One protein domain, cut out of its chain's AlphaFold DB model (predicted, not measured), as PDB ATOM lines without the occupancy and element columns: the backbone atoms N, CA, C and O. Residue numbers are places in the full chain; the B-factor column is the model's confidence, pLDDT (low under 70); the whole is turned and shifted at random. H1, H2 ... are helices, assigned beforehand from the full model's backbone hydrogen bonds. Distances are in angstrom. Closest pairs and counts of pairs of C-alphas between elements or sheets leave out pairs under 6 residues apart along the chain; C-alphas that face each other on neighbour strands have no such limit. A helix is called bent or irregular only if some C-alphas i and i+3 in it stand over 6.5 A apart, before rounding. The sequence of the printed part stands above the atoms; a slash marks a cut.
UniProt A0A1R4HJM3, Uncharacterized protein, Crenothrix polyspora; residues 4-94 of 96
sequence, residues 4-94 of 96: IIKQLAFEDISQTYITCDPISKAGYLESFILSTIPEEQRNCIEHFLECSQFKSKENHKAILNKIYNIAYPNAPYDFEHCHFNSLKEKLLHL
ATOM      1  N   ILE A   4      92.609 127.258 122.824       72.44
ATOM      2  CA  ILE A   4      91.154 127.292 123.019       72.44
ATOM      3  C   ILE A   4      90.766 126.901 124.450       72.44
ATOM      4  O   ILE A   4      89.938 127.577 125.049       72.44
ATOM      5  N   ILE A   5      91.386 125.866 125.030       74.94
ATOM      6  CA  ILE A   5      91.085 125.422 126.408       74.94
ATOM      7  C   ILE A   5      91.364 126.557 127.395       74.94
ATOM      8  O   ILE A   5      90.548 126.832 128.269       74.94
ATOM      9  N   LYS A   6      92.482 127.260 127.183       77.81
ATOM     10  CA  LYS A   6      92.887 128.414 127.987       77.81
ATOM     11  C   LYS A   6      91.986 129.636 127.786       77.81
ATOM     12  O   LYS A   6      91.700 130.360 128.728       77.81
ATOM     13  N   GLN A   7      91.538 129.885 126.554       77.75
ATOM     14  CA  GLN A   7      90.603 130.980 126.264       77.75
ATOM     15  C   GLN A   7      89.219 130.751 126.875       77.75
ATOM     16  O   GLN A   7      88.548 131.718 127.225       77.75
ATOM     17  N   LEU A   8      88.801 129.492 126.998       77.31
ATOM     18  CA  LEU A   8      87.512 129.111 127.570       77.31
ATOM     19  C   LEU A   8      87.561 128.896 129.090       77.31
ATOM     20  O   LEU A   8      86.515 128.648 129.676       77.31
ATOM     21  N   ALA A   9      88.733 129.021 129.725       75.56
ATOM     22  CA  ALA A   9      88.941 128.770 131.154       75.56
ATOM     23  C   ALA A   9      88.541 127.341 131.593       75.56
ATOM     24  O   ALA A   9      87.961 127.136 132.660       75.56
ATOM     25  N   PHE A  10      88.787 126.340 130.739       77.19
ATOM     26  CA  PHE A  10      88.403 124.937 130.970       77.19
ATOM     27  C   PHE A  10      89.573 124.058 131.429       77.19
ATOM     28  O   PHE A  10      89.467 122.829 131.401       77.19
ATOM     29  N   GLU A  11      90.701 124.646 131.823       81.06
ATOM     30  CA  GLU A  11      91.915 123.908 132.187       81.06
ATOM     31  C   GLU A  11      91.646 122.833 133.248       81.06
ATOM     32  O   GLU A  11      92.103 121.700 133.087       81.06
ATOM     33  N   ASP A  12      90.830 123.155 134.253       72.88
ATOM     34  CA  ASP A  12      90.551 122.291 135.405       72.88
ATOM     35  C   ASP A  12      89.591 121.127 135.102       72.88
ATOM     36  O   ASP A  12      89.511 120.164 135.868       72.88
ATOM     37  N   ILE A  13      88.874 121.174 133.974       71.50
ATOM     38  CA  ILE A  13      87.918 120.126 133.573       71.50
ATOM     39  C   ILE A  13      88.294 119.416 132.270       71.50
ATOM     40  O   ILE A  13      87.664 118.412 131.917       71.50
ATOM     41  N   SER A  14      89.292 119.926 131.544       67.06
ATOM     42  CA  SER A  14      89.666 119.410 130.232       67.06
ATOM     43  C   SER A  14      90.239 117.993 130.327       67.06
ATOM     44  O   SER A  14      91.130 117.699 131.123       67.06
ATOM     45  N   GLN A  15      89.705 117.086 129.506       67.38
ATOM     46  CA  GLN A  15      90.175 115.707 129.401       67.38
ATOM     47  C   GLN A  15      90.558 115.414 127.954       67.38
ATOM     48  O   GLN A  15      89.753 115.576 127.039       67.38
ATOM     49  N   THR A  16      91.798 114.973 127.755       67.00
ATOM     50  CA  THR A  16      92.305 114.590 126.436       67.00
ATOM     51  C   THR A  16      92.132 113.094 126.242       67.00
ATOM     52  O   THR A  16      92.665 112.296 127.011       67.00
ATOM     53  N   TYR A  17      91.441 112.716 125.170       64.06
ATOM     54  CA  TYR A  17      91.305 111.327 124.756       64.06
ATOM     55  C   TYR A  17      92.176 111.067 123.531       64.06
ATOM     56  O   TYR A  17      92.125 111.801 122.545       64.06
ATOM     57  N   ILE A  18      92.988 110.014 123.598       66.25
ATOM     58  CA  ILE A  18      93.803 109.554 122.474       66.25
ATOM     59  C   ILE A  18      92.995 108.491 121.731       66.25
ATOM     60  O   ILE A  18      92.722 107.428 122.278       66.25
ATOM     61  N   THR A  19      92.610 108.783 120.489       65.62
ATOM     62  CA  THR A  19      91.775 107.902 119.651       65.62
ATOM     63  C   THR A  19      92.584 107.035 118.682       65.62
ATOM     64  O   THR A  19      92.014 106.476 117.748       65.62
ATOM     65  N   CYS A  20      93.910 106.969 118.833       71.19
ATOM     66  CA  CYS A  20      94.773 106.131 118.001       71.19
ATOM     67  C   CYS A  20      95.130 104.818 118.703       71.19
ATOM     68  O   CYS A  20      95.056 104.712 119.930       71.19
ATOM     69  N   ASP A  21      95.547 103.828 117.916       69.31
ATOM     70  CA  ASP A  21      96.069 102.571 118.434       69.31
ATOM     71  C   ASP A  21      97.255 102.849 119.381       69.31
ATOM     72  O   ASP A  21      98.202 103.553 119.010       69.31
ATOM     73  N   PRO A  22      97.236 102.339 120.623       70.81
ATOM     74  CA  PRO A  22      98.205 102.742 121.635       70.81
ATOM     75  C   PRO A  22      99.635 102.287 121.319       70.81
ATOM     76  O   PRO A  22     100.571 102.926 121.816       70.81
ATOM     77  N   ILE A  23      99.795 101.241 120.498       74.88
ATOM     78  CA  ILE A  23     101.067 100.582 120.179       74.88
ATOM     79  C   ILE A  23     101.685 101.188 118.913       74.88
ATOM     80  O   ILE A  23     102.790 101.723 118.950       74.88
ATOM     81  N   SER A  24     100.965 101.136 117.798       79.19
ATOM     82  CA  SER A  24     101.391 101.632 116.485       79.19
ATOM     83  C   SER A  24     101.231 103.144 116.329       79.19
ATOM     84  O   SER A  24     101.786 103.718 115.392       79.19
ATOM     85  N   LYS A  25     100.456 103.794 117.213       73.81
ATOM     86  CA  LYS A  25     100.018 105.198 117.090       73.81
ATOM     87  C   LYS A  25      99.283 105.491 115.779       73.81
ATOM     88  O   LYS A  25      99.111 106.656 115.417       73.81
ATOM     89  N   ALA A  26      98.850 104.448 115.072       66.38
ATOM     90  CA  ALA A  26      98.113 104.548 113.829       66.38
ATOM     91  C   ALA A  26      96.609 104.651 114.100       66.38
ATOM     92  O   ALA A  26      96.111 104.283 115.162       66.38
ATOM     93  N   GLY A  27      95.877 105.161 113.118       64.12
ATOM     94  CA  GLY A  27      94.447 105.394 113.250       64.12
ATOM     95  C   GLY A  27      94.110 106.730 113.911       64.12
ATOM     96  O   GLY A  27      94.907 107.354 114.610       64.12
ATOM     97  N   TYR A  28      92.922 107.207 113.590       71.12
ATOM     98  CA  TYR A  28      92.349 108.476 114.021       71.12
ATOM     99  C   TYR A  28      90.839 108.255 114.203       71.12
ATOM    100  O   TYR A  28      90.364 107.134 114.016       71.12
ATOM    101  N   LEU A  29      90.081 109.272 114.614       73.25
ATOM    102  CA  LEU A  29      88.653 109.114 114.931       73.25
ATOM    103  C   LEU A  29      87.879 108.403 113.808       73.25
ATOM    104  O   LEU A  29      87.059 107.528 114.062       73.25
ATOM    105  N   GLU A  30      88.196 108.715 112.562       71.75
ATOM    106  CA  GLU A  30      87.561 108.133 111.394       71.75
ATOM    107  C   GLU A  30      87.902 106.640 111.224       71.75
ATOM    108  O   GLU A  30      87.053 105.868 110.792       71.75
ATOM    109  N   SER A  31      89.097 106.198 111.633       71.38
ATOM    110  CA  SER A  31      89.450 104.770 111.692       71.38
ATOM    111  C   SER A  31      88.636 104.023 112.749       71.38
ATOM    112  O   SER A  31      88.262 102.873 112.535       71.38
ATOM    113  N   PHE A  32      88.339 104.678 113.874       73.56
ATOM    114  CA  PHE A  32      87.454 104.130 114.900       73.56
ATOM    115  C   PHE A  32      86.003 104.067 114.410       73.56
ATOM    116  O   PHE A  32      85.336 103.059 114.584       73.56
ATOM    117  N   ILE A  33      85.517 105.103 113.727       74.44
ATOM    118  CA  ILE A  33      84.177 105.090 113.126       74.44
ATOM    119  C   ILE A  33      84.052 103.958 112.094       74.44
ATOM    120  O   ILE A  33      83.067 103.230 112.089       74.44
ATOM    121  N   LEU A  34      85.062 103.762 111.243       73.00
ATOM    122  CA  LEU A  34      85.075 102.660 110.276       73.00
ATOM    123  C   LEU A  34      85.086 101.273 110.927       73.00
ATOM    124  O   LEU A  34      84.644 100.312 110.303       73.00
ATOM    125  N   SER A  35      85.582 101.129 112.158       71.12
ATOM    126  CA  SER A  35      85.570  99.835 112.846       71.12
ATOM    127  C   SER A  35      84.231  99.519 113.515       71.12
ATOM    128  O   SER A  35      83.975  98.350 113.802       71.12
ATOM    129  N   THR A  36      83.375 100.521 113.743       74.88
ATOM    130  CA  THR A  36      82.069 100.352 114.402       74.88
ATOM    131  C   THR A  36      80.908 100.145 113.432       74.88
ATOM    132  O   THR A  36      79.831  99.729 113.861       74.88
ATOM    133  N   ILE A  37      81.104 100.400 112.136       76.88
ATOM    134  CA  ILE A  37      80.097 100.115 111.107       76.88
ATOM    135  C   ILE A  37      80.076  98.617 110.744       76.88
ATOM    136  O   ILE A  37      81.106  97.943 110.855       76.88
ATOM    137  N   PRO A  38      78.933  98.070 110.287       81.00
ATOM    138  CA  PRO A  38      78.870  96.672 109.878       81.00
ATOM    139  C   PRO A  38      79.792  96.362 108.685       81.00
ATOM    140  O   PRO A  38      80.110  97.217 107.854       81.00
ATOM    141  N   GLU A  39      80.241  95.108 108.622       81.25
ATOM    142  CA  GLU A  39      81.317  94.656 107.731       81.25
ATOM    143  C   GLU A  39      81.035  94.918 106.245       81.25
ATOM    144  O   GLU A  39      81.930  95.341 105.517       81.25
ATOM    145  N   GLU A  40      79.790  94.737 105.802       83.56
ATOM    146  CA  GLU A  40      79.396  94.985 104.414       83.56
ATOM    147  C   GLU A  40      79.599  96.456 104.018       83.56
ATOM    148  O   GLU A  40      80.220  96.739 102.990       83.56
ATOM    149  N   GLN A  41      79.155  97.406 104.853       78.88
ATOM    150  CA  GLN A  41      79.359  98.826 104.557       78.88
ATOM    151  C   GLN A  41      80.837  99.209 104.638       78.88
ATOM    152  O   GLN A  41      81.303  99.984 103.801       78.88
ATOM    153  N   ARG A  42      81.585  98.650 105.601       80.94
ATOM    154  CA  ARG A  42      83.035  98.872 105.712       80.94
ATOM    155  C   ARG A  42      83.754  98.476 104.428       80.94
ATOM    156  O   ARG A  42      84.485  99.293 103.872       80.94
ATOM    157  N   ASN A  43      83.466  97.284 103.913       83.06
ATOM    158  CA  ASN A  43      84.082  96.774 102.692       83.06
ATOM    159  C   ASN A  43      83.766  97.660 101.477       83.06
ATOM    160  O   ASN A  43      84.657  97.924 100.671       83.06
ATOM    161  N   CYS A  44      82.532  98.167 101.351       82.44
ATOM    162  CA  CYS A  44      82.175  99.107 100.282       82.44
ATOM    163  C   CYS A  44      82.991 100.406 100.340       82.44
ATOM    164  O   CYS A  44      83.419 100.919  99.306       82.44
ATOM    165  N   ILE A  45      83.198 100.947 101.539       78.88
ATOM    166  CA  ILE A  45      83.926 102.201 101.736       78.88
ATOM    167  C   ILE A  45      85.416 102.005 101.472       78.88
ATOM    168  O   ILE A  45      86.021 102.824 100.782       78.88
ATOM    169  N   GLU A  46      86.000 100.918 101.975       78.56
ATOM    170  CA  GLU A  46      87.402 100.573 101.728       78.56
ATOM    171  C   GLU A  46      87.664 100.386 100.228       78.56
ATOM    172  O   GLU A  46      88.563 101.031  99.687       78.56
ATOM    173  N   HIS A  47      86.803  99.640  99.522       83.31
ATOM    174  CA  HIS A  47      86.887  99.514  98.062       83.31
ATOM    175  C   HIS A  47      86.780 100.865  97.351       83.31
ATOM    176  O   HIS A  47      87.538 101.150  96.426       83.31
ATOM    177  N   PHE A  48      85.850 101.726  97.770       82.31
ATOM    178  CA  PHE A  48      85.706 103.055  97.180       82.31
ATOM    179  C   PHE A  48      86.973 103.904  97.367       82.31
ATOM    180  O   PHE A  48      87.418 104.569  96.428       82.31
ATOM    181  N   LEU A  49      87.580 103.879  98.555       75.06
ATOM    182  CA  LEU A  49      88.817 104.607  98.851       75.06
ATOM    183  C   LEU A  49      90.000 104.081  98.027       75.06
ATOM    184  O   LEU A  49      90.766 104.877  97.478       75.06
ATOM    185  N   GLU A  50      90.113 102.762  97.870       78.12
ATOM    186  CA  GLU A  50      91.128 102.134  97.019       78.12
ATOM    187  C   GLU A  50      90.950 102.505  95.541       78.12
ATOM    188  O   GLU A  50      91.912 102.910  94.878       78.12
ATOM    189  N   CYS A  51      89.718 102.436  95.028       80.12
ATOM    190  CA  CYS A  51      89.404 102.748  93.633       80.12
ATOM    191  C   CYS A  51      89.554 104.236  93.297       80.12
ATOM    192  O   CYS A  51      89.908 104.587  92.173       80.12
ATOM    193  N   SER A  52      89.281 105.123  94.251       71.38
ATOM    194  CA  SER A  52      89.209 106.563  93.998       71.38
ATOM    195  C   SER A  52      90.563 107.283  94.020       71.38
ATOM    196  O   SER A  52      90.619 108.481  93.753       71.38
ATOM    197  N   GLN A  53      91.664 106.578  94.323       67.25
ATOM    198  CA  GLN A  53      93.023 107.131  94.474       67.25
ATOM    199  C   GLN A  53      93.130 108.337  95.431       67.25
ATOM    200  O   GLN A  53      94.153 109.031  95.451       67.25
ATOM    201  N   PHE A  54      92.125 108.577  96.279       63.56
ATOM    202  CA  PHE A  54      92.118 109.643  97.279       63.56
ATOM    203  C   PHE A  54      93.018 109.278  98.468       63.56
ATOM    204  O   PHE A  54      92.568 109.035  99.579       63.56
ATOM    205  N   LYS A  55      94.335 109.250  98.238       60.28
ATOM    206  CA  LYS A  55      95.335 108.800  99.222       60.28
ATOM    207  C   LYS A  55      95.707 109.843 100.281       60.28
ATOM    208  O   LYS A  55      96.428 109.512 101.219       60.28
ATOM    209  N   SER A  56      95.264 111.098 100.162       65.00
ATOM    210  CA  SER A  56      95.588 112.123 101.165       65.00
ATOM    211  C   SER A  56      94.684 112.016 102.398       65.00
ATOM    212  O   SER A  56      93.515 111.626 102.311       65.00
ATOM    213  N   LYS A  57      95.225 112.363 103.572       63.50
ATOM    214  CA  LYS A  57      94.477 112.357 104.839       63.50
ATOM    215  C   LYS A  57      93.292 113.329 104.826       63.50
ATOM    216  O   LYS A  57      92.249 112.996 105.382       63.50
ATOM    217  N   GLU A  58      93.412 114.493 104.180       65.12
ATOM    218  CA  GLU A  58      92.286 115.434 104.101       65.12
ATOM    219  C   GLU A  58      91.112 114.878 103.288       65.12
ATOM    220  O   GLU A  58      89.957 115.048 103.681       65.12
ATOM    221  N   ASN A  59      91.391 114.167 102.192       65.88
ATOM    222  CA  ASN A  59      90.342 113.603 101.345       65.88
ATOM    223  C   ASN A  59      89.617 112.446 102.047       65.88
ATOM    224  O   ASN A  59      88.388 112.385 102.003       65.88
ATOM    225  N   HIS A  60      90.351 111.605 102.786       68.31
ATOM    226  CA  HIS A  60      89.757 110.589 103.661       68.31
ATOM    227  C   HIS A  60      88.789 111.206 104.673       68.31
ATOM    228  O   HIS A  60      87.659 110.745 104.795       68.31
ATOM    229  N   LYS A  61      89.190 112.291 105.346       68.25
ATOM    230  CA  LYS A  61      88.344 112.973 106.332       68.25
ATOM    231  C   LYS A  61      87.051 113.512 105.723       68.25
ATOM    232  O   LYS A  61      85.989 113.360 106.318       68.25
ATOM    233  N   ALA A  62      87.118 114.130 104.543       70.81
ATOM    234  CA  ALA A  62      85.938 114.680 103.875       70.81
ATOM    235  C   ALA A  62      84.951 113.584 103.435       70.81
ATOM    236  O   ALA A  62      83.743 113.724 103.641       70.81
ATOM    237  N   ILE A  63      85.465 112.489 102.869       71.56
ATOM    238  CA  ILE A  63      84.668 111.344 102.413       71.56
ATOM    239  C   ILE A  63      84.034 110.632 103.613       71.56
ATOM    240  O   ILE A  63      82.825 110.407 103.621       71.56
ATOM    241  N   LEU A  64      84.820 110.360 104.658       71.44
ATOM    242  CA  LEU A  64      84.349 109.676 105.862       71.44
ATOM    243  C   LEU A  64      83.330 110.512 106.633       71.44
ATOM    244  O   LEU A  64      82.317 109.963 107.046       71.44
ATOM    245  N   ASN A  65      83.503 111.834 106.731       72.56
ATOM    246  CA  ASN A  65      82.461 112.706 107.284       72.56
ATOM    247  C   ASN A  65      81.158 112.631 106.481       72.56
ATOM    248  O   ASN A  65      80.071 112.636 107.053       72.56
ATOM    249  N   LYS A  66      81.243 112.578 105.146       74.88
ATOM    250  CA  LYS A  66      80.057 112.479 104.286       74.88
ATOM    251  C   LYS A  66      79.325 111.158 104.521       74.88
ATOM    252  O   LYS A  66      78.116 111.168 104.713       74.88
ATOM    253  N   ILE A  67      80.069 110.053 104.544       71.62
ATOM    254  CA  ILE A  67      79.550 108.711 104.831       71.62
ATOM    255  C   ILE A  67      78.921 108.679 106.219       71.62
ATOM    256  O   ILE A  67      77.806 108.194 106.367       71.62
ATOM    257  N   TYR A  68      79.607 109.234 107.215       68.25
ATOM    258  CA  TYR A  68      79.124 109.297 108.582       68.25
ATOM    259  C   TYR A  68      77.786 110.026 108.680       68.25
ATOM    260  O   TYR A  68      76.846 109.479 109.236       68.25
ATOM    261  N   ASN A  69      77.660 111.196 108.053       70.19
ATOM    262  CA  ASN A  69      76.408 111.958 108.036       70.19
ATOM    263  C   ASN A  69      75.267 111.241 107.291       70.19
ATOM    264  O   ASN A  69      74.100 111.491 107.576       70.19
ATOM    265  N   ILE A  70      75.585 110.386 106.312       70.38
ATOM    266  CA  ILE A  70      74.588 109.597 105.574       70.38
ATOM    267  C   ILE A  70      74.152 108.374 106.391       70.38
ATOM    268  O   ILE A  70      72.961 108.094 106.487       70.38
ATOM    269  N   ALA A  71      75.108 107.639 106.964       64.50
ATOM    270  CA  ALA A  71      74.864 106.412 107.721       64.50
ATOM    271  C   ALA A  71      74.283 106.687 109.118       64.50
ATOM    272  O   ALA A  71      73.496 105.894 109.632       64.50
ATOM    273  N   TYR A  72      74.643 107.828 109.707       65.38
ATOM    274  CA  TYR A  72      74.222 108.281 111.027       65.38
ATOM    275  C   TYR A  72      73.614 109.684 110.906       65.38
ATOM    276  O   TYR A  72      74.260 110.677 111.237       65.38
ATOM    277  N   PRO A  73      72.368 109.789 110.410       68.56
ATOM    278  CA  PRO A  73      71.702 111.082 110.238       68.56
ATOM    279  C   PRO A  73      71.368 111.759 111.575       68.56
ATOM    280  O   PRO A  73      71.172 112.970 111.628       68.56
ATOM    281  N   ASN A  74      71.304 110.978 112.656       68.62
ATOM    282  CA  ASN A  74      71.109 111.475 114.012       68.62
ATOM    283  C   ASN A  74      72.460 111.715 114.685       68.62
ATOM    284  O   ASN A  74      73.444 111.048 114.361       68.62
ATOM    285  N   ALA A  75      72.494 112.635 115.654       66.56
ATOM    286  CA  ALA A  75      73.692 112.867 116.446       66.56
ATOM    287  C   ALA A  75      74.206 111.526 117.010       66.56
ATOM    288  O   ALA A  75      73.429 110.758 117.578       66.56
ATOM    289  N   PRO A  76      75.504 111.223 116.853       63.28
ATOM    290  CA  PRO A  76      76.074 109.938 117.265       63.28
ATOM    291  C   PRO A  76      76.198 109.799 118.781       63.28
ATOM    292  O   PRO A  76      76.628 108.766 119.290       63.28
ATOM    293  N   TYR A  77      75.870 110.868 119.496       66.94
ATOM    294  CA  TYR A  77      75.789 110.907 120.931       66.94
ATOM    295  C   TYR A  77      74.374 111.324 121.312       66.94
ATOM    296  O   TYR A  77      73.804 112.257 120.747       66.94
ATOM    297  N   ASP A  78      73.834 110.630 122.299       77.12
ATOM    298  CA  ASP A  78      72.635 111.039 123.004       77.12
ATOM    299  C   ASP A  78      73.081 111.683 124.313       77.12
ATOM    300  O   ASP A  78      73.506 110.986 125.235       77.12
ATOM    301  N   PHE A  79      73.035 113.016 124.386       79.44
ATOM    302  CA  PHE A  79      73.428 113.724 125.603       79.44
ATOM    303  C   PHE A  79      72.516 113.374 126.785       79.44
ATOM    304  O   PHE A  79      72.943 113.501 127.929       79.44
ATOM    305  N   GLU A  80      71.304 112.861 126.554       83.38
ATOM    306  CA  GLU A  80      70.423 112.392 127.624       83.38
ATOM    307  C   GLU A  80      70.879 111.063 128.239       83.38
ATOM    308  O   GLU A  80      70.522 110.764 129.380       83.38
ATOM    309  N   HIS A  81      71.757 110.314 127.566       84.25
ATOM    310  CA  HIS A  81      72.268 109.041 128.061       84.25
ATOM    311  C   HIS A  81      73.024 109.197 129.395       84.25
ATOM    312  O   HIS A  81      73.852 110.095 129.578       84.25
ATOM    313  N   CYS A  82      72.803 108.269 130.331       86.19
ATOM    314  CA  CYS A  82      73.341 108.339 131.698       86.19
ATOM    315  C   CYS A  82      74.880 108.350 131.772       86.19
ATOM    316  O   CYS A  82      75.457 108.871 132.724       86.19
ATOM    317  N   HIS A  83      75.568 107.828 130.753       80.50
ATOM    318  CA  HIS A  83      77.035 107.881 130.659       80.50
ATOM    319  C   HIS A  83      77.583 109.314 130.545       80.50
ATOM    320  O   HIS A  83      78.753 109.540 130.845       80.50
ATOM    321  N   PHE A  84      76.747 110.289 130.173       81.81
ATOM    322  CA  PHE A  84      77.119 111.702 130.157       81.81
ATOM    323  C   PHE A  84      76.886 112.413 131.494       81.81
ATOM    324  O   PHE A  84      77.221 113.589 131.598       81.81
ATOM    325  N   ASN A  85      76.376 111.745 132.537       86.62
ATOM    326  CA  ASN A  85      76.076 112.392 133.823       86.62
ATOM    327  C   ASN A  85      77.297 113.098 134.432       86.62
ATOM    328  O   ASN A  85      77.192 114.253 134.831       86.62
ATOM    329  N   SER A  86      78.475 112.467 134.403       82.81
ATOM    330  CA  SER A  86      79.706 113.103 134.898       82.81
ATOM    331  C   SER A  86      80.091 114.350 134.089       82.81
ATOM    332  O   SER A  86      80.582 115.328 134.648       82.81
ATOM    333  N   LEU A  87      79.845 114.353 132.774       81.19
ATOM    334  CA  LEU A  87      80.070 115.532 131.935       81.19
ATOM    335  C   LEU A  87      79.052 116.639 132.252       81.19
ATOM    336  O   LEU A  87      79.442 117.797 132.366       81.19
ATOM    337  N   LYS A  88      77.773 116.286 132.440       85.81
ATOM    338  CA  LYS A  88      76.709 117.223 132.838       85.81
ATOM    339  C   LYS A  88      77.047 117.917 134.156       85.81
ATOM    340  O   LYS A  88      76.957 119.136 134.232       85.81
ATOM    341  N   GLU A  89      77.486 117.160 135.160       87.81
ATOM    342  CA  GLU A  89      77.907 117.699 136.460       87.81
ATOM    343  C   GLU A  89      79.068 118.686 136.318       87.81
ATOM    344  O   GLU A  89      78.999 119.799 136.836       87.81
ATOM    345  N   LYS A  90      80.111 118.326 135.556       82.50
ATOM    346  CA  LYS A  90      81.251 119.222 135.305       82.50
ATOM    347  C   LYS A  90      80.837 120.512 134.598       82.50
ATOM    348  O   LYS A  90      81.322 121.575 134.963       82.50
ATOM    349  N   LEU A  91      79.943 120.429 133.608       79.19
ATOM    350  CA  LEU A  91      79.430 121.602 132.894       79.19
ATOM    351  C   LEU A  91      78.589 122.502 133.807       79.19
ATOM    352  O   LEU A  91      78.739 123.720 133.762       79.19
ATOM    353  N   LEU A  92      77.747 121.922 134.667       82.50
ATOM    354  CA  LEU A  92      76.971 122.672 135.659       82.50
ATOM    355  C   LEU A  92      77.872 123.408 136.657       82.50
ATOM    356  O   LEU A  92      77.562 124.535 137.026       82.50
ATOM    357  N   HIS A  93      78.984 122.804 137.074       80.25
ATOM    358  CA  HIS A  93      79.954 123.439 137.972       80.25
ATOM    359  C   HIS A  93      80.752 124.578 137.340       80.25
ATOM    360  O   HIS A  93      81.417 125.311 138.058       80.25
ATOM    361  N   LEU A  94      80.720 124.709 136.016       69.38
ATOM    362  CA  LEU A  94      81.545 125.675 135.304       69.38
ATOM    363  C   LEU A  94      80.835 127.015 135.084       69.38
ATOM    364  O   LEU A  94      81.474 128.059 135.011       69.38
TER     365      LEU A  94
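This is residues 4 to 94 of the 96 residues of an uncharacterized protein of Crenothrix polyspora (UniProt A0A1R4HJM3). Three helices, H2, H3 and H4, make a loose group at one end of an open, elongated model, and two drawn-out stretches of chain, residues 8 to 28 and 72 to 81, lead from it toward H1 and H5 at the other end. H1 and H5 are far from the group and apart from each other, and residues 81 to 86 stand free. The printed part has 91 residues with five named helices, H1 to H5 in that order, and no named strand; the class is all helix. The whole is loose, with a radius of gyration of the C-alphas of 16.9 A and spans of 50 by 27 by 25 A.

H1 is residues 4 to 7, beginning at C-alpha 4 at (91.154, 127.292, 123.019). H2 is residues 29 to 36, 11.0 A long, and H3 is residues 39 to 51, 18.2 A long. H4, residues 57 to 71, is the longest helix at 20.7 A. H5, residues 82 to 92, is 15.3 A long and ends at C-alpha 92 at (76.971, 122.672, 135.659); it is irregular, with C-alphas 83 and 86 7.2 A apart.

H2 and H4 touch, with the closest C-alphas, those of Glu 30 and Leu 64, 6.6 A apart. They run the same way at a steep tilt of 43 degrees. H3 is close to H2 but not clearly touching: the closest C-alphas, Leu 34 and Arg 42, are 6.3 A apart. H3 and H4 are also close but not clearly touching, with the closest C-alphas, Leu 49 and His 60, 7.7 A apart, and run opposite ways at a tilt of 35.5 degrees, only just steep. H1 and H5 touch no helix. Every O i to N i+4 pair is within hydrogen-bond range in H2, H3 and H4, 5 of 7 are in H5, and H1 is too short for such a pair.

The C-alphas farthest apart, Cys 51 and His 93, are 49.8 A apart. The printed part has no cut. The link from H1 to H2, 21 residues, is long. Mean pLDDT of the printed part is 74.1, and 27 residues are under 70, among them 14 to 19, 53 to 61 and 71 to 77.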